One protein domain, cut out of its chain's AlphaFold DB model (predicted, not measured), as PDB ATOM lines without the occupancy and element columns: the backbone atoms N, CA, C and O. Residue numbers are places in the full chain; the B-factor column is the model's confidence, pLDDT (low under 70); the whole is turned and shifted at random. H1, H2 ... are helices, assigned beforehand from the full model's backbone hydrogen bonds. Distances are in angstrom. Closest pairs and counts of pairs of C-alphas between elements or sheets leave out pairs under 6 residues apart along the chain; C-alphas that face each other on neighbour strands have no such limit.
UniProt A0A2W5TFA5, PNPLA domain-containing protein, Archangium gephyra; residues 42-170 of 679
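AT A GLANCE: This is residues 42 to 170 of the 679 residues of the protein "PNPLA domain-containing protein" of Archangium gephyra (UniProt A0A2W5TFA5). The two longest helices, H6 and H7, fold back on each other as a V, joined where H6 ends and H7 begins, with H1 packed on both. A second helical hairpin, H3 and H4, crosses H6 nearly at right angles, while H2 packs on H7 and H5 on H2. The 129 printed residues hold seven named helices, H1 to H7 in order, and no named strand: all helix, compact, with a radius of gyration of the C-alphas of 13.7 A and spans of 42 by 33 by 23 A.

HOW THE PARTS SIT: Start at H7, residues 146 to 168, with a kink of 27 degrees near residue 153. It forms a hairpin with the hub H6, residues 121 to 141, opposite ways at a shallow tilt of 32 degrees, only just short of steep; their closest C-alphas, Ser 139 and Arg 149, are 4.9 A apart. H1, residues 44 to 56, touches H7 at a steep tilt of 49 degrees, closest at C-alphas 49 and 159, 4.8 A. H2, residues 63 to 72, touches H7 at C-alphas 67 and 164, 4.3 A, and H5, residues 110 to 116, at C-alphas 69 and 112, 4.5 A. H3, residues 75 to 85, is about perpendicular to H6, closest at C-alphas 82 and 132, 4.3 A, and forms a hairpin with H4, residues 91 to 105. In H2, H3 and H6 every O i to N i+4 pair is within hydrogen-bond range; H1 has 7 of 9, H4 9 of 11, H5 2 of 3, H7 15 of 19.

IN THESE COORDINATES: Find C-alpha 146 at (24.201, 40.840, 33.399); H7 runs 34.3 A to C-alpha 168. H6 starts at (6.074, 35.585, 5.149) and spans 30.3 A.

THE WHOLE: The printed part has no cut and no long link; pLDDT is under 70 at residue 42 and residues 142 to 147.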
ATOM      1  N   SER A  42      37.663  42.566  21.382       59.28
ATOM      2  CA  SER A  42      36.596  41.793  20.729       59.28
ATOM      3  C   SER A  42      35.277  42.576  20.721       59.28
ATOM      4  O   SER A  42      34.665  42.752  21.779       59.28
ATOM      5  N   LYS A  43      34.819  43.024  19.545       77.06
ATOM      6  CA  LYS A  43      33.570  43.779  19.421       77.06
ATOM      7  C   LYS A  43      32.414  42.780  19.392       77.06
ATOM      8  O   LYS A  43      32.206  42.106  18.388       77.06
ATOM      9  N   LEU A  44      31.654  42.679  20.485       80.06
ATOM     10  CA  LEU A  44      30.477  41.797  20.568       80.06
ATOM     11  C   LEU A  44      29.508  42.025  19.390       80.06
ATOM     12  O   LEU A  44      28.980  41.066  18.839       80.06
ATOM     13  N   GLU A  45      29.341  43.276  18.952       87.12
ATOM     14  CA  GLU A  45      28.539  43.625  17.769       87.12
ATOM     15  C   GLU A  45      29.031  42.934  16.489       87.12
ATOM     16  O   GLU A  45      28.220  42.424  15.723       87.12
ATOM     17  N   PHE A  46      30.347  42.872  16.266       86.88
ATOM     18  CA  PHE A  46      30.932  42.227  15.088       86.88
ATOM     19  C   PHE A  46      30.747  40.704  15.125       86.88
ATOM     20  O   PHE A  46      30.463  40.082  14.105       86.88
ATOM     21  N   GLN A  47      30.835  40.100  16.314       86.88
ATOM     22  CA  GLN A  47      30.561  38.670  16.500       86.88
ATOM     23  C   GLN A  47      29.090  38.337  16.236       86.88
ATOM     24  O   GLN A  47      28.793  37.370  15.537       86.88
ATOM     25  N   LEU A  48      28.172  39.160  16.755       89.81
ATOM     26  CA  LEU A  48      26.742  39.037  16.472       89.81
ATOM     27  C   LEU A  48      26.464  39.236  14.979       89.81
ATOM     28  O   LEU A  48      25.713  38.463  14.395       89.81
ATOM     29  N   TYR A  49      27.104  40.215  14.340       92.94
ATOM     30  CA  TYR A  49      27.004  40.434  12.899       92.94
ATOM     31  C   TYR A  49      27.422  39.201  12.092       92.94
ATOM     32  O   TYR A  49      26.644  38.739  11.256       92.94
ATOM     33  N   ALA A  50      28.594  38.632  12.382       90.50
ATOM     34  CA  ALA A  50      29.091  37.435  11.710       90.50
ATOM     35  C   ALA A  50      28.169  36.221  11.921       90.50
ATOM     36  O   ALA A  50      27.890  35.491  10.968       90.50
ATOM     37  N   ALA A  51      27.663  36.025  13.145       88.94
ATOM     38  CA  ALA A  51      26.768  34.918  13.479       88.94
ATOM     39  C   ALA A  51      25.410  35.030  12.771       88.94
ATOM     40  O   ALA A  51      24.940  34.064  12.177       88.94
ATOM     41  N   LEU A  52      24.810  36.225  12.778       93.38
ATOM     42  CA  LEU A  52      23.492  36.470  12.186       93.38
ATOM     43  C   LEU A  52      23.500  36.432  10.658       93.38
ATOM     44  O   LEU A  52      22.441  36.302  10.049       93.38
ATOM     45  N   GLN A  53      24.674  36.515  10.027       91.25
ATOM     46  CA  GLN A  53      24.799  36.516   8.572       91.25
ATOM     47  C   GLN A  53      24.184  35.260   7.929       91.25
ATOM     48  O   GLN A  53      23.554  35.361   6.879       91.25
ATOM     49  N   LEU A  54      24.316  34.093   8.570       88.00
ATOM     50  CA  LEU A  54      23.751  32.829   8.081       88.00
ATOM     51  C   LEU A  54      22.227  32.729   8.264       88.00
ATOM     52  O   LEU A  54      21.582  31.952   7.565       88.00
ATOM     53  N   ASP A  55      21.655  33.510   9.182       90.50
ATOM     54  CA  ASP A  55      20.235  33.420   9.535       90.50
ATOM     55  C   ASP A  55      19.363  34.295   8.614       90.50
ATOM     56  O   ASP A  55      18.216  33.947   8.309       90.50
ATOM     57  N   VAL A  56      19.900  35.438   8.158       89.81
ATOM     58  CA  VAL A  56      19.105  36.483   7.481       89.81
ATOM     59  C   VAL A  56      19.475  36.762   6.026       89.81
ATOM     60  O   VAL A  56      18.626  37.278   5.298       89.81
ATOM     61  N   LEU A  57      20.678  36.406   5.557       84.88
ATOM     62  CA  LEU A  57      21.072  36.605   4.151       84.88
ATOM     63  C   LEU A  57      20.501  35.517   3.220       84.88
ATOM     64  O   LEU A  57      21.206  34.945   2.402       84.88
ATOM     65  N   SER A  58      19.210  35.215   3.339       79.94
ATOM     66  CA  SER A  58      18.507  34.318   2.414       79.94
ATOM     67  C   SER A  58      18.091  35.035   1.120       79.94
ATOM     68  O   SER A  58      17.979  36.260   1.112       79.94
ATOM     69  N   PRO A  59      17.778  34.309   0.028       79.75
ATOM     70  CA  PRO A  59      17.191  34.933  -1.153       79.75
ATOM     71  C   PRO A  59      15.761  35.375  -0.850       79.75
ATOM     72  O   PRO A  59      14.880  34.541  -0.622       79.75
ATOM     73  N   TRP A  60      15.495  36.675  -0.909       84.38
ATOM     74  CA  TRP A  60      14.162  37.255  -0.706       84.38
ATOM     75  C   TRP A  60      13.437  37.423  -2.048       84.38
ATOM     76  O   TRP A  60      14.083  37.649  -3.069       84.38
ATOM     77  N   ARG A  61      12.111  37.229  -2.109       82.75
ATOM     78  CA  ARG A  61      11.315  37.565  -3.313       82.75
ATOM     79  C   ARG A  61      11.101  39.070  -3.397       82.75
ATOM     80  O   ARG A  61      11.113  39.609  -4.498       82.75
ATOM     81  N   ASP A  62      10.958  39.724  -2.249       85.69
ATOM     82  CA  ASP A  62      10.972  41.179  -2.108       85.69
ATOM     83  C   ASP A  62      12.079  41.606  -1.121       85.69
ATOM     84  O   ASP A  62      11.819  41.802   0.075       85.69
ATOM     85  N   PRO A  63      13.337  41.740  -1.597       87.94
ATOM     86  CA  PRO A  63      14.457  42.157  -0.754       87.94
ATOM     87  C   PRO A  63      14.229  43.521  -0.095       87.94
ATOM     88  O   PRO A  63      14.576  43.714   1.068       87.94
ATOM     89  N   ALA A  64      13.584  44.464  -0.789       90.38
ATOM     90  CA  ALA A  64      13.333  45.801  -0.256       90.38
ATOM     91  C   ALA A  64      12.354  45.774   0.928       90.38
ATOM     92  O   ALA A  64      12.556  46.481   1.920       90.38
ATOM     93  N   ALA A  65      11.297  44.961   0.854       90.94
ATOM     94  CA  ALA A  65      10.365  44.800   1.964       90.94
ATOM     95  C   ALA A  65      10.999  44.038   3.142       90.94
ATOM     96  O   ALA A  65      10.838  44.457   4.292       90.94
ATOM     97  N   ALA A  66      11.776  42.983   2.869       91.31
ATOM     98  CA  ALA A  66      12.519  42.253   3.897       91.31
ATOM     99  C   ALA A  66      13.512  43.166   4.641       91.31
ATOM    100  O   ALA A  66      13.508  43.205   5.873       91.31
ATOM    101  N   ALA A  67      14.288  43.973   3.910       94.00
ATOM    102  CA  ALA A  67      15.212  44.947   4.483       94.00
ATOM    103  C   ALA A  67      14.499  45.964   5.388       94.00
ATOM    104  O   ALA A  67      14.902  46.156   6.534       94.00
ATOM    105  N   LYS A  68      13.380  46.549   4.934       95.31
ATOM    106  CA  LYS A  68      12.580  47.481   5.752       95.31
ATOM    107  C   LYS A  68      12.063  46.843   7.039       95.31
ATOM    108  O   LYS A  68      11.991  47.520   8.063       95.31
ATOM    109  N   CYS A  69      11.683  45.564   6.999       95.31
ATOM    110  CA  CYS A  69      11.318  44.841   8.213       95.31
ATOM    111  C   CYS A  69      12.513  44.759   9.171       95.31
ATOM    112  O   CYS A  69      12.383  45.200  10.310       95.31
ATOM    113  N   LEU A  70      13.675  44.283   8.705       94.94
ATOM    114  CA  LEU A  70      14.892  44.170   9.521       94.94
ATOM    115  C   LEU A  70      15.321  45.508  10.140       94.94
ATOM    116  O   LEU A  70      15.704  45.553  11.309       94.94
ATOM    117  N   GLU A  71      15.210  46.604   9.390       95.19
ATOM    118  CA  GLU A  71      15.523  47.950   9.876       95.19
ATOM    119  C   GLU A  71      14.597  48.422  11.001       95.19
ATOM    120  O   GLU A  71      15.018  49.176  11.886       95.19
ATOM    121  N   ALA A  72      13.340  47.977  10.977       94.44
ATOM    122  CA  ALA A  72      12.297  48.392  11.904       94.44
ATOM    123  C   ALA A  72      12.171  47.490  13.147       94.44
ATOM    124  O   ALA A  72      11.337  47.770  14.010       94.44
ATOM    125  N   LEU A  73      12.972  46.421  13.262       92.88
ATOM    126  CA  LEU A  73      12.862  45.464  14.366       92.88
ATOM    127  C   LEU A  73      13.243  46.080  15.724       92.88
ATOM    128  O   LEU A  73      14.361  46.578  15.887       92.88
ATOM    129  N   PRO A  74      12.361  45.999  16.739       93.81
ATOM    130  CA  PRO A  74      12.702  46.371  18.105       93.81
ATOM    131  C   PRO A  74      13.447  45.236  18.823       93.81
ATOM    132  O   PRO A  74      13.134  44.057  18.647       93.81
ATOM    133  N   ALA A  75      14.379  45.599  19.710       93.69
ATOM    134  CA  ALA A  75      15.147  44.636  20.507       93.69
ATOM    135  C   ALA A  75      14.246  43.741  21.377       93.69
ATOM    136  O   ALA A  75      14.455  42.532  21.433       93.69
ATOM    137  N   ASP A  76      13.199  44.309  21.987       93.06
ATOM    138  CA  ASP A  76      12.236  43.547  22.791       93.06
ATOM    139  C   ASP A  76      11.453  42.517  21.972       93.06
ATOM    140  O   ASP A  76      11.207  41.413  22.452       93.06
ATOM    141  N   GLY A  77      11.098  42.844  20.725       91.75
ATOM    142  CA  GLY A  77      10.416  41.904  19.836       91.75
ATOM    143  C   GLY A  77      11.301  40.703  19.504       91.75
ATOM    144  O   GLY A  77      10.841  39.562  19.566       91.75
ATOM    145  N   LEU A  78      12.584  40.953  19.223       92.50
ATOM    146  CA  LEU A  78      13.571  39.903  18.971       92.50
ATOM    147  C   LEU A  78      13.809  39.041  20.221       92.50
ATOM    148  O   LEU A  78      13.864  37.817  20.121       92.50
ATOM    149  N   ARG A  79      13.875  39.667  21.401       93.06
ATOM    150  CA  ARG A  79      14.035  38.975  22.685       93.06
ATOM    151  C   ARG A  79      12.876  38.036  22.987       93.06
ATOM    152  O   ARG A  79      13.105  36.858  23.238       93.06
ATOM    153  N   VAL A  80      11.642  38.534  22.917       93.69
ATOM    154  CA  VAL A  80      10.439  37.722  23.161       93.69
ATOM    155  C   VAL A  80      10.370  36.548  22.187       93.69
ATOM    156  O   VAL A  80      10.051  35.434  22.599       93.69
ATOM    157  N   LEU A  81      10.720  36.765  20.914       93.56
ATOM    158  CA  LEU A  81      10.766  35.688  19.929       93.56
ATOM    159  C   LEU A  81      11.803  34.619  20.314       93.56
ATOM    160  O   LEU A  81      11.452  33.444  20.378       93.56
ATOM    161  N   GLY A  82      13.033  35.012  20.653       91.94
ATOM    162  CA  GLY A  82      14.108  34.078  21.014       91.94
ATOM    163  C   GLY A  82      13.864  33.334  22.330       91.94
ATOM    164  O   GLY A  82      14.199  32.157  22.452       91.94
ATOM    165  N   GLU A  83      13.240  33.989  23.311       91.44
ATOM    166  CA  GLU A  83      12.795  33.352  24.555       91.44
ATOM    167  C   GLU A  83      11.679  32.330  24.277       91.44
ATOM    168  O   GLU A  83      11.720  31.223  24.813       91.44
ATOM    169  N   SER A  84      10.723  32.662  23.400       90.44
ATOM    170  CA  SER A  84       9.583  31.791  23.074       90.44
ATOM    171  C   SER A  84       9.977  30.517  22.326       90.44
ATOM    172  O   SER A  84       9.406  29.457  22.570       90.44
ATOM    173  N   THR A  85      10.974  30.588  21.445       87.69
ATOM    174  CA  THR A  85      11.450  29.429  20.674       87.69
ATOM    175  C   THR A  85      12.449  28.575  21.448       87.69
ATOM    176  O   THR A  85      12.720  27.435  21.065       87.69
ATOM    177  N   SER A  86      12.995  29.097  22.549       84.38
ATOM    178  CA  SER A  86      13.954  28.369  23.369       84.38
ATOM    179  C   SER A  86      13.312  27.145  24.034       84.38
ATOM    180  O   SER A  86      12.253  27.219  24.652       84.38
ATOM    181  N   GLY A  87      13.961  25.985  23.902       80.31
ATOM    182  CA  GLY A  87      13.516  24.743  24.544       80.31
ATOM    183  C   GLY A  87      12.453  23.937  23.790       80.31
ATOM    184  O   GLY A  87      12.014  22.918  24.326       80.31
ATOM    185  N   ALA A  88      12.074  24.335  22.570       87.56
ATOM    186  CA  ALA A  88      11.261  23.496  21.689       87.56
ATOM    187  C   ALA A  88      11.954  22.147  21.420       87.56
ATOM    188  O   ALA A  88      13.174  22.086  21.238       87.56
ATOM    189  N   ARG A  89      11.186  21.051  21.422       87.50
ATOM    190  CA  ARG A  89      11.722  19.682  21.304       87.50
ATOM    191  C   ARG A  89      11.810  19.202  19.865       87.50
ATOM    192  O   ARG A  89      12.605  18.311  19.573       87.50
ATOM    193  N   ASP A  90      10.974  19.754  18.995       87.81
ATOM    194  CA  ASP A  90      10.932  19.442  17.575       87.81
ATOM    195  C   ASP A  90      10.489  20.655  16.739       87.81
ATOM    196  O   ASP A  90      10.119  21.705  17.266       87.81
ATOM    197  N   ALA A  91      10.550  20.505  15.412       88.38
ATOM    198  CA  ALA A  91      10.212  21.557  14.456       88.38
ATOM    199  C   ALA A  91       8.740  22.006  14.525       88.38
ATOM    200  O   ALA A  91       8.438  23.146  14.176       88.38
ATOM    201  N   GLN A  92       7.827  21.129  14.959       91.12
ATOM    202  CA  GLN A  92       6.405  21.450  15.063       91.12
ATOM    203  C   GLN A  92       6.150  22.330  16.288       91.12
ATOM    204  O   GLN A  92       5.560  23.398  16.144       91.12
ATOM    205  N   GLU A  93       6.650  21.929  17.460       92.94
ATOM    206  CA  GLU A  93       6.580  22.737  18.687       92.94
ATOM    207  C   GLU A  93       7.278  24.091  18.485       92.94
ATOM    208  O   GLU A  93       6.742  25.137  18.850       92.94
ATOM    209  N   TRP A  94       8.437  24.093  17.815       94.25
ATOM    210  CA  TRP A  94       9.143  25.324  17.465       94.25
ATOM    211  C   TRP A  94       8.288  26.250  16.588       94.25
ATOM    212  O   TRP A  94       8.137  27.429  16.905       94.25
ATOM    213  N   ALA A  95       7.669  25.728  15.523       94.56
ATOM    214  CA  ALA A  95       6.824  26.521  14.632       94.56
ATOM    215  C   ALA A  95       5.564  27.059  15.335       94.56
ATOM    216  O   ALA A  95       5.164  28.198  15.089       94.56
ATOM    217  N   GLU A  96       4.959  26.278  16.233       94.94
ATOM    218  CA  GLU A  96       3.827  26.711  17.063       94.94
ATOM    219  C   GLU A  96       4.214  27.888  17.963       94.94
ATOM    220  O   GLU A  96       3.482  28.881  18.022       94.94
ATOM    221  N   HIS A  97       5.387  27.826  18.598       95.81
ATOM    222  CA  HIS A  97       5.907  28.920  19.417       95.81
ATOM    223  C   HIS A  97       6.190  30.176  18.590       95.81
ATOM    224  O   HIS A  97       5.792  31.271  18.994       95.81
ATOM    225  N   VAL A  98       6.805  30.031  17.408       96.25
ATOM    226  CA  VAL A  98       7.031  31.156  16.487       96.25
ATOM    227  C   VAL A  98       5.706  31.829  16.145       96.25
ATOM    228  O   VAL A  98       5.555  33.029  16.376       96.25
ATOM    229  N   VAL A  99       4.725  31.069  15.644       95.50
ATOM    230  CA  VAL A  99       3.422  31.602  15.212       95.50
ATOM    231  C   VAL A  99       2.669  32.260  16.368       95.50
ATOM    232  O   VAL A  99       2.070  33.318  16.170       95.50
ATOM    233  N   ALA A 100       2.734  31.691  17.575       95.19
ATOM    234  CA  ALA A 100       2.135  32.279  18.770       95.19
ATOM    235  C   ALA A 100       2.791  33.612  19.176       95.19
ATOM    236  O   ALA A 100       2.102  34.499  19.683       95.19
ATOM    237  N   ALA A 101       4.095  33.780  18.932       95.12
ATOM    238  CA  ALA A 101       4.828  35.002  19.251       95.12
ATOM    239  C   ALA A 101       4.632  36.126  18.214       95.12
ATOM    240  O   ALA A 101       4.650  37.301  18.591       95.12
ATOM    241  N   LEU A 102       4.399  35.803  16.930       93.69
ATOM    242  CA  LEU A 102       4.295  36.789  15.835       93.69
ATOM    243  C   LEU A 102       3.357  37.986  16.116       93.69
ATOM    244  O   LEU A 102       3.746  39.109  15.779       93.69
ATOM    245  N   PRO A 103       2.148  37.819  16.700       93.38
ATOM    246  CA  PRO A 103       1.234  38.933  16.958       93.38
ATOM    247  C   PRO A 103       1.774  39.966  17.950       93.38
ATOM    248  O   PRO A 103       1.439  41.141  17.835       93.38
ATOM    249  N   ALA A 104       2.588  39.534  18.916       89.94
ATOM    250  CA  ALA A 104       3.144  40.396  19.956       89.94
ATOM    251  C   ALA A 104       4.503  41.000  19.568       89.94
ATOM    252  O   ALA A 104       4.893  42.020  20.130       89.94
ATOM    253  N   THR A 105       5.220  40.387  18.621       91.00
ATOM    254  CA  THR A 105       6.593  40.773  18.263       91.00
ATOM    255  C   THR A 105       6.676  41.451  16.898       91.00
ATOM    256  O   THR A 105       7.043  42.621  16.813       91.00
ATOM    257  N   LEU A 106       6.320  40.741  15.824       89.25
ATOM    258  CA  LEU A 106       6.592  41.156  14.446       89.25
ATOM    259  C   LEU A 106       5.406  41.845  13.765       89.25
ATOM    260  O   LEU A 106       5.609  42.812  13.038       89.25
ATOM    261  N   ARG A 107       4.163  41.409  14.004       90.50
ATOM    262  CA  ARG A 107       2.971  42.040  13.399       90.50
ATOM    263  C   ARG A 107       2.746  43.509  13.803       90.50
ATOM    264  O   ARG A 107       2.246  44.253  12.964       90.50
ATOM    265  N   PRO A 108       3.102  43.975  15.018       92.81
ATOM    266  CA  PRO A 108       3.005  45.396  15.360       92.81
ATOM    267  C   PRO A 108       3.978  46.274  14.560       92.81
ATOM    268  O   PRO A 108       3.756  47.476  14.413       92.81
ATOM    269  N   VAL A 109       5.050  45.686  14.018       90.56
ATOM    270  CA  VAL A 109       5.999  46.373  13.143       90.56
ATOM    271  C   VAL A 109       5.407  46.396  11.734       90.56
ATOM    272  O   VAL A 109       5.486  45.411  11.004       90.56
ATOM    273  N   GLY A 110       4.809  47.523  11.333       88.94
ATOM    274  CA  GLY A 110       4.066  47.630  10.066       88.94
ATOM    275  C   GLY A 110       4.846  47.169   8.824       88.94
ATOM    276  O   GLY A 110       4.270  46.535   7.942       88.94
ATOM    277  N   ALA A 111       6.163  47.407   8.784       90.62
ATOM    278  CA  ALA A 111       7.035  46.915   7.714       90.62
ATOM    279  C   ALA A 111       7.130  45.377   7.676       90.62
ATOM    280  O   ALA A 111       7.117  44.787   6.601       90.62
ATOM    281  N   CYS A 112       7.172  44.719   8.837       92.88
ATOM    282  CA  CYS A 112       7.204  43.261   8.934       92.88
ATOM    283  C   CYS A 112       5.836  42.630   8.666       92.88
ATOM    284  O   CYS A 112       5.775  41.585   8.027       92.88
ATOM    285  N   ALA A 113       4.740  43.265   9.096       91.56
ATOM    286  CA  ALA A 113       3.386  42.784   8.816       91.56
ATOM    287  C   ALA A 113       3.137  42.619   7.306       91.56
ATOM    288  O   ALA A 113       2.658  41.572   6.876       91.56
ATOM    289  N   ALA A 114       3.553  43.603   6.502       88.56
ATOM    290  CA  ALA A 114       3.415  43.557   5.047       88.56
ATOM    291  C   ALA A 114       4.136  42.354   4.409       88.56
ATOM    292  O   ALA A 114       3.612  41.744   3.480       88.56
ATOM    293  N   VAL A 115       5.318  41.990   4.918       89.69
ATOM    294  CA  VAL A 115       6.078  40.827   4.430       89.69
ATOM    295  C   VAL A 115       5.471  39.517   4.934       89.69
ATOM    296  O   VAL A 115       5.364  38.561   4.169       89.69
ATOM    297  N   LEU A 116       5.045  39.472   6.203       91.94
ATOM    298  CA  LEU A 116       4.428  38.297   6.831       91.94
ATOM    299  C   LEU A 116       3.140  37.855   6.135       91.94
ATOM    300  O   LEU A 116       2.877  36.657   6.054       91.94
ATOM    301  N   ASP A 117       2.357  38.806   5.633       88.31
ATOM    302  CA  ASP A 117       1.120  38.529   4.900       88.31
ATOM    303  C   ASP A 117       1.370  38.282   3.389       88.31
ATOM    304  O   ASP A 117       0.440  37.997   2.634       88.31
ATOM    305  N   GLY A 118       2.631  38.372   2.942       84.81
ATOM    306  CA  GLY A 118       3.069  38.185   1.560       84.81
ATOM    307  C   GLY A 118       3.739  36.829   1.272       84.81
ATOM    308  O   GLY A 118       3.796  35.941   2.127       84.81
ATOM    309  N   PRO A 119       4.291  36.646   0.055       78.75
ATOM    310  CA  PRO A 119       4.887  35.378  -0.379       78.75
ATOM    311  C   PRO A 119       6.166  34.989   0.384       78.75
ATOM    312  O   PRO A 119       6.506  33.806   0.426       78.75
ATOM    313  N   ASP A 120       6.846  35.954   1.008       85.31
ATOM    314  CA  ASP A 120       8.036  35.727   1.838       85.31
ATOM    315  C   ASP A 120       7.712  35.525   3.325       85.31
ATOM    316  O   ASP A 120       8.622  35.297   4.119       85.31
ATOM    317  N   GLY A 121       6.438  35.556   3.732       89.88
ATOM    318  CA  GLY A 121       6.074  35.585   5.149       89.88
ATOM    319  C   GLY A 121       6.583  34.396   5.966       89.88
ATOM    320  O   GLY A 121       7.080  34.578   7.077       89.88
ATOM    321  N   VAL A 122       6.548  33.186   5.396       90.25
ATOM    322  CA  VAL A 122       7.094  31.973   6.040       90.25
ATOM    323  C   VAL A 122       8.619  32.048   6.170       90.25
ATOM    324  O   VAL A 122       9.160  31.695   7.215       90.25
ATOM    325  N   GLN A 123       9.314  32.520   5.130       89.06
ATOM    326  CA  GLN A 123      10.773  32.658   5.145       89.06
ATOM    327  C   GLN A 123      11.207  33.748   6.133       89.06
ATOM    328  O   GLN A 123      12.165  33.542   6.871       89.06
ATOM    329  N   LEU A 124      10.473  34.864   6.210       92.19
ATOM    330  CA  LEU A 124      10.731  35.929   7.178       92.19
ATOM    331  C   LEU A 124      10.557  35.435   8.615       92.19
ATOM    332  O   LEU A 124      11.440  35.651   9.444       92.19
ATOM    333  N   ALA A 125       9.441  34.759   8.911       93.94
ATOM    334  CA  ALA A 125       9.194  34.198  10.236       93.94
ATOM    335  C   ALA A 125      10.301  33.214  10.640       93.94
ATOM    336  O   ALA A 125      10.801  33.286  11.761       93.94
ATOM    337  N   TRP A 126      10.727  32.352   9.710       93.44
ATOM    338  CA  TRP A 126      11.825  31.418   9.934       93.44
ATOM    339  C   TRP A 126      13.155  32.132  10.208       93.44
ATOM    340  O   TRP A 126      13.752  31.910  11.260       93.44
ATOM    341  N   SER A 127      13.587  33.034   9.321       92.94
ATOM    342  CA  SER A 127      14.866  33.748   9.449       92.94
ATOM    343  C   SER A 127      14.943  34.566  10.739       92.94
ATOM    344  O   SER A 127      15.970  34.559  11.412       92.94
ATOM    345  N   LEU A 128      13.855  35.238  11.132       94.88
ATOM    346  CA  LEU A 128      13.829  36.022  12.369       94.88
ATOM    347  C   LEU A 128      13.786  35.163  13.627       94.88
ATOM    348  O   LEU A 128      14.393  35.539  14.628       94.88
ATOM    349  N   ALA A 129      13.116  34.014  13.590       94.75
ATOM    350  CA  ALA A 129      13.124  33.073  14.701       94.75
ATOM    351  C   ALA A 129      14.501  32.412  14.886       94.75
ATOM    352  O   ALA A 129      14.948  32.250  16.024       94.75
ATOM    353  N   GLN A 130      15.199  32.087  13.791       93.12
ATOM    354  CA  GLN A 130      16.582  31.600  13.834       93.12
ATOM    355  C   GLN A 130      17.528  32.677  14.372       93.12
ATOM    356  O   GLN A 130      18.192  32.447  15.382       93.12
ATOM    357  N   ALA A 131      17.471  33.892  13.816       94.56
ATOM    358  CA  ALA A 131      18.233  35.039  14.306       94.56
ATOM    359  C   ALA A 131      18.000  35.280  15.808       94.56
ATOM    360  O   ALA A 131      18.947  35.395  16.583       94.56
ATOM    361  N   ALA A 132      16.742  35.296  16.256       94.62
ATOM    362  CA  ALA A 132      16.399  35.478  17.662       94.62
ATOM    363  C   ALA A 132      16.946  34.355  18.558       94.62
ATOM    364  O   ALA A 132      17.410  34.622  19.668       94.62
ATOM    365  N   SER A 133      16.931  33.111  18.073       91.69
ATOM    366  CA  SER A 133      17.490  31.956  18.783       91.69
ATOM    367  C   SER A 133      19.016  32.061  18.901       91.69
ATOM    368  O   SER A 133      19.555  31.854  19.990       91.69
ATOM    369  N   THR A 134      19.706  32.476  17.833       90.38
ATOM    370  CA  THR A 134      21.148  32.772  17.840       90.38
ATOM    371  C   THR A 134      21.481  33.844  18.882       90.38
ATOM    372  O   THR A 134      22.340  33.629  19.741       90.38
ATOM    373  N   VAL A 135      20.762  34.974  18.886       91.56
ATOM    374  CA  VAL A 135      20.978  36.060  19.863       91.56
ATOM    375  C   VAL A 135      20.696  35.595  21.290       91.56
ATOM    376  O   VAL A 135      21.461  35.918  22.200       91.56
ATOM    377  N   ASN A 136      19.648  34.793  21.496       90.19
ATOM    378  CA  ASN A 136      19.336  34.234  22.807       90.19
ATOM    379  C   ASN A 136      20.496  33.375  23.336       90.19
ATOM    380  O   ASN A 136      20.903  33.551  24.487       90.19
ATOM    381  N   SER A 137      21.090  32.522  22.493       84.88
ATOM    382  CA  SER A 137      22.267  31.720  22.851       84.88
ATOM    383  C   SER A 137      23.485  32.584  23.188       84.88
ATOM    384  O   SER A 137      24.140  32.334  24.200       84.88
ATOM    385  N   PHE A 138      23.760  33.648  22.425       83.94
ATOM    386  CA  PHE A 138      24.803  34.621  22.781       83.94
ATOM    387  C   PHE A 138      24.525  35.279  24.138       83.94
ATOM    388  O   PHE A 138      25.408  35.334  24.997       83.94
ATOM    389  N   SER A 139      23.281  35.705  24.375       83.69
ATOM    390  CA  SER A 139      22.880  36.323  25.642       83.69
ATOM    391  C   SER A 139      23.077  35.358  26.821       83.69
ATOM    392  O   SER A 139      23.577  35.757  27.875       83.69
ATOM    393  N   ALA A 140      22.787  34.066  26.628       79.62
ATOM    394  CA  ALA A 140      22.988  33.026  27.631       79.62
ATOM    395  C   ALA A 140      24.478  32.763  27.904       79.62
ATOM    396  O   ALA A 140      24.853  32.531  29.049       79.62
ATOM    397  N   LEU A 141      25.349  32.858  26.894       72.19
ATOM    398  CA  LEU A 141      26.802  32.731  27.069       72.19
ATOM    399  C   LEU A 141      27.415  33.923  27.823       72.19
ATOM    400  O   LEU A 141      28.425  33.763  28.507       72.19
ATOM    401  N   THR A 142      26.779  35.098  27.785       66.00
ATOM    402  CA  THR A 142      27.196  36.284  28.558       66.00
ATOM    403  C   THR A 142      26.727  36.290  30.022       66.00
ATOM    404  O   THR A 142      26.880  37.301  30.707       66.00
ATOM    405  N   TRP A 143      26.206  35.170  30.544       54.50
ATOM    406  CA  TRP A 143      25.593  35.061  31.881       54.50
ATOM    407  C   TRP A 143      26.461  35.536  33.058       54.50
ATOM    408  O   TRP A 143      25.919  35.944  34.083       54.50
ATOM    409  N   LEU A 144      27.790  35.524  32.916       49.19
ATOM    410  CA  LEU A 144      28.722  36.033  33.931       49.19
ATOM    411  C   LEU A 144      28.712  37.570  34.057       49.19
ATOM    412  O   LEU A 144      29.318  38.106  34.981       49.19
ATOM    413  N   SER A 145      28.029  38.283  33.157       65.62
ATOM    414  CA  SER A 145      27.917  39.743  33.156       65.62
ATOM    415  C   SER A 145      26.505  40.181  32.736       65.62
ATOM    416  O   SER A 145      26.261  40.367  31.541       65.62
ATOM    417  N   PRO A 146      25.576  40.411  33.688       66.62
ATOM    418  CA  PRO A 146      24.201  40.840  33.399       66.62
ATOM    419  C   PRO A 146      24.110  42.067  32.479       66.62
ATOM    420  O   PRO A 146      23.293  42.093  31.571       66.62
ATOM    421  N   GLN A 147      25.028  43.025  32.631       67.75
ATOM    422  CA  GLN A 147      25.123  44.212  31.768       67.75
ATOM    423  C   GLN A 147      25.370  43.849  30.292       67.75
ATOM    424  O   GLN A 147      24.725  44.390  29.402       67.75
ATOM    425  N   ARG A 148      26.228  42.854  30.022       70.50
ATOM    426  CA  ARG A 148      26.511  42.385  28.650       70.50
ATOM    427  C   ARG A 148      25.334  41.624  28.049       70.50
ATOM    428  O   ARG A 148      25.132  41.652  26.837       70.50
ATOM    429  N   ARG A 149      24.548  40.954  28.895       72.06
ATOM    430  CA  ARG A 149      23.327  40.265  28.476       72.06
ATOM    431  C   ARG A 149      22.279  41.254  27.968       72.06
ATOM    432  O   ARG A 149      21.705  41.020  26.909       72.06
ATOM    433  N   ASP A 150      22.085  42.363  28.677       78.62
ATOM    434  CA  ASP A 150      21.119  43.398  28.291       78.62
ATOM    435  C   ASP A 150      21.573  44.170  27.037       78.62
ATOM    436  O   ASP A 150      20.753  44.510  26.186       78.62
ATOM    437  N   GLU A 151      22.884  44.366  26.859       84.75
ATOM    438  CA  GLU A 151      23.475  44.988  25.663       84.75
ATOM    439  C   GLU A 151      23.398  44.103  24.403       84.75
ATOM    440  O   GLU A 151      23.397  44.618  23.283       84.75
ATOM    441  N   THR A 152      23.294  42.780  24.556       88.25
ATOM    442  CA  THR A 152      23.320  41.826  23.431       88.25
ATOM    443  C   THR A 152      22.170  42.060  22.440       88.25
ATOM    444  O   THR A 152      22.384  42.026  21.228       88.25
ATOM    445  N   TRP A 153      20.956  42.346  22.925       91.19
ATOM    446  CA  TRP A 153      19.777  42.524  22.066       91.19
ATOM    447  C   TRP A 153      19.814  43.819  21.234       91.19
ATOM    448  O   TRP A 153      19.601  43.739  20.021       91.19
ATOM    449  N   PRO A 154      20.123  45.004  21.805       92.75
ATOM    450  CA  PRO A 154      20.351  46.211  21.012       92.75
ATOM    451  C   PRO A 154      21.464  46.055  19.968       92.75
ATOM    452  O   PRO A 154      21.290  46.490  18.829       92.75
ATOM    453  N   LEU A 155      22.579  45.403  20.324       92.69
ATOM    454  CA  LEU A 155      23.684  45.157  19.390       92.69
ATOM    455  C   LEU A 155      23.270  44.215  18.252       92.69
ATOM    456  O   LEU A 155      23.619  44.461  17.100       92.69
ATOM    457  N   ALA A 156      22.471  43.186  18.544       93.31
ATOM    458  CA  ALA A 156      21.922  42.303  17.522       93.31
ATOM    459  C   ALA A 156      21.003  43.047  16.542       93.31
ATOM    460  O   ALA A 156      21.104  42.844  15.337       93.31
ATOM    461  N   VAL A 157      20.157  43.963  17.024       94.69
ATOM    462  CA  VAL A 157      19.355  44.831  16.141       94.69
ATOM    463  C   VAL A 157      20.251  45.731  15.284       94.69
ATOM    464  O   VAL A 157      19.973  45.923  14.100       94.69
ATOM    465  N   GLY A 158      21.345  46.257  15.845       94.56
ATOM    466  CA  GLY A 158      22.369  46.981  15.085       94.56
ATOM    467  C   GLY A 158      22.967  46.138  13.954       94.56
ATOM    468  O   GLY A 158      23.022  46.586  12.811       94.56
ATOM    469  N   ALA A 159      23.321  44.886  14.243       94.19
ATOM    470  CA  ALA A 159      23.808  43.931  13.251       94.19
ATOM    471  C   ALA A 159      22.759  43.597  12.170       94.19
ATOM    472  O   ALA A 159      23.081  43.613  10.983       94.19
ATOM    473  N   LEU A 160      21.496  43.366  12.549       95.62
ATOM    474  CA  LEU A 160      20.398  43.115  11.605       95.62
ATOM    475  C   LEU A 160      20.161  44.303  10.666       95.62
ATOM    476  O   LEU A 160      19.947  44.104   9.472       95.62
ATOM    477  N   LYS A 161      20.273  45.539  11.169       95.06
ATOM    478  CA  LYS A 161      20.212  46.759  10.345       95.06
ATOM    479  C   LYS A 161      21.336  46.831   9.314       95.06
ATOM    480  O   LYS A 161      21.116  47.336   8.219       95.06
ATOM    481  N   ARG A 162      22.536  46.343   9.638       94.06
ATOM    482  CA  ARG A 162      23.651  46.277   8.677       94.06
ATOM    483  C   ARG A 162      23.372  45.233   7.593       94.06
ATOM    484  O   ARG A 162      23.497  45.550   6.416       94.06
ATOM    485  N   HIS A 163      22.879  44.049   7.965       94.44
ATOM    486  CA  HIS A 163      22.438  43.029   6.996       94.44
ATOM    487  C   HIS A 163      21.282  43.503   6.112       94.44
ATOM    488  O   HIS A 163      21.251  43.193   4.924       94.44
ATOM    489  N   ALA A 164      20.368  44.315   6.650       94.12
ATOM    490  CA  ALA A 164      19.277  44.904   5.881       94.12
ATOM    491  C   ALA A 164      19.775  45.739   4.691       94.12
ATOM    492  O   ALA A 164      19.168  45.693   3.625       94.12
ATOM    493  N   ARG A 165      20.908  46.442   4.834       91.62
ATOM    494  CA  ARG A 165      21.518  47.216   3.739       91.62
ATOM    495  C   ARG A 165      22.006  46.316   2.608       91.62
ATOM    496  O   ARG A 165      21.764  46.628   1.448       91.62
ATOM    497  N   LEU A 166      22.633  45.188   2.947       89.19
ATOM    498  CA  LEU A 166      23.067  44.190   1.964       89.19
ATOM    499  C   LEU A 166      21.867  43.594   1.226       89.19
ATOM    500  O   LEU A 166      21.857  43.514   0.002       89.19
ATOM    501  N   ILE A 167      20.814  43.248   1.968       89.94
ATOM    502  CA  ILE A 167      19.575  42.721   1.391       89.94
ATOM    503  C   ILE A 167      18.924  43.761   0.469       89.94
ATOM    504  O   ILE A 167      18.547  43.421  -0.648       89.94
ATOM    505  N   ALA A 168      18.859  45.032   0.876       88.88
ATOM    506  CA  ALA A 168      18.313  46.117   0.061       88.88
ATOM    507  C   ALA A 168      19.111  46.379  -1.228       88.88
ATOM    508  O   ALA A 168      18.533  46.838  -2.212       88.88
ATOM    509  N   ALA A 169      20.414  46.084  -1.230       84.38
ATOM    510  CA  ALA A 169      21.279  46.178  -2.404       84.38
ATOM    511  C   ALA A 169      21.123  44.991  -3.373       84.38
ATOM    512  O   ALA A 169      21.665  45.029  -4.475       84.38
ATOM    513  N   THR A 170      20.372  43.950  -2.994       79.81
ATOM    514  CA  THR A 170      20.078  42.821  -3.884       79.81
ATOM    515  C   THR A 170      19.167  43.305  -5.013       79.81
ATOM    516  O   THR A 170      18.084  43.830  -4.722       79.81
TER     517      THR A 170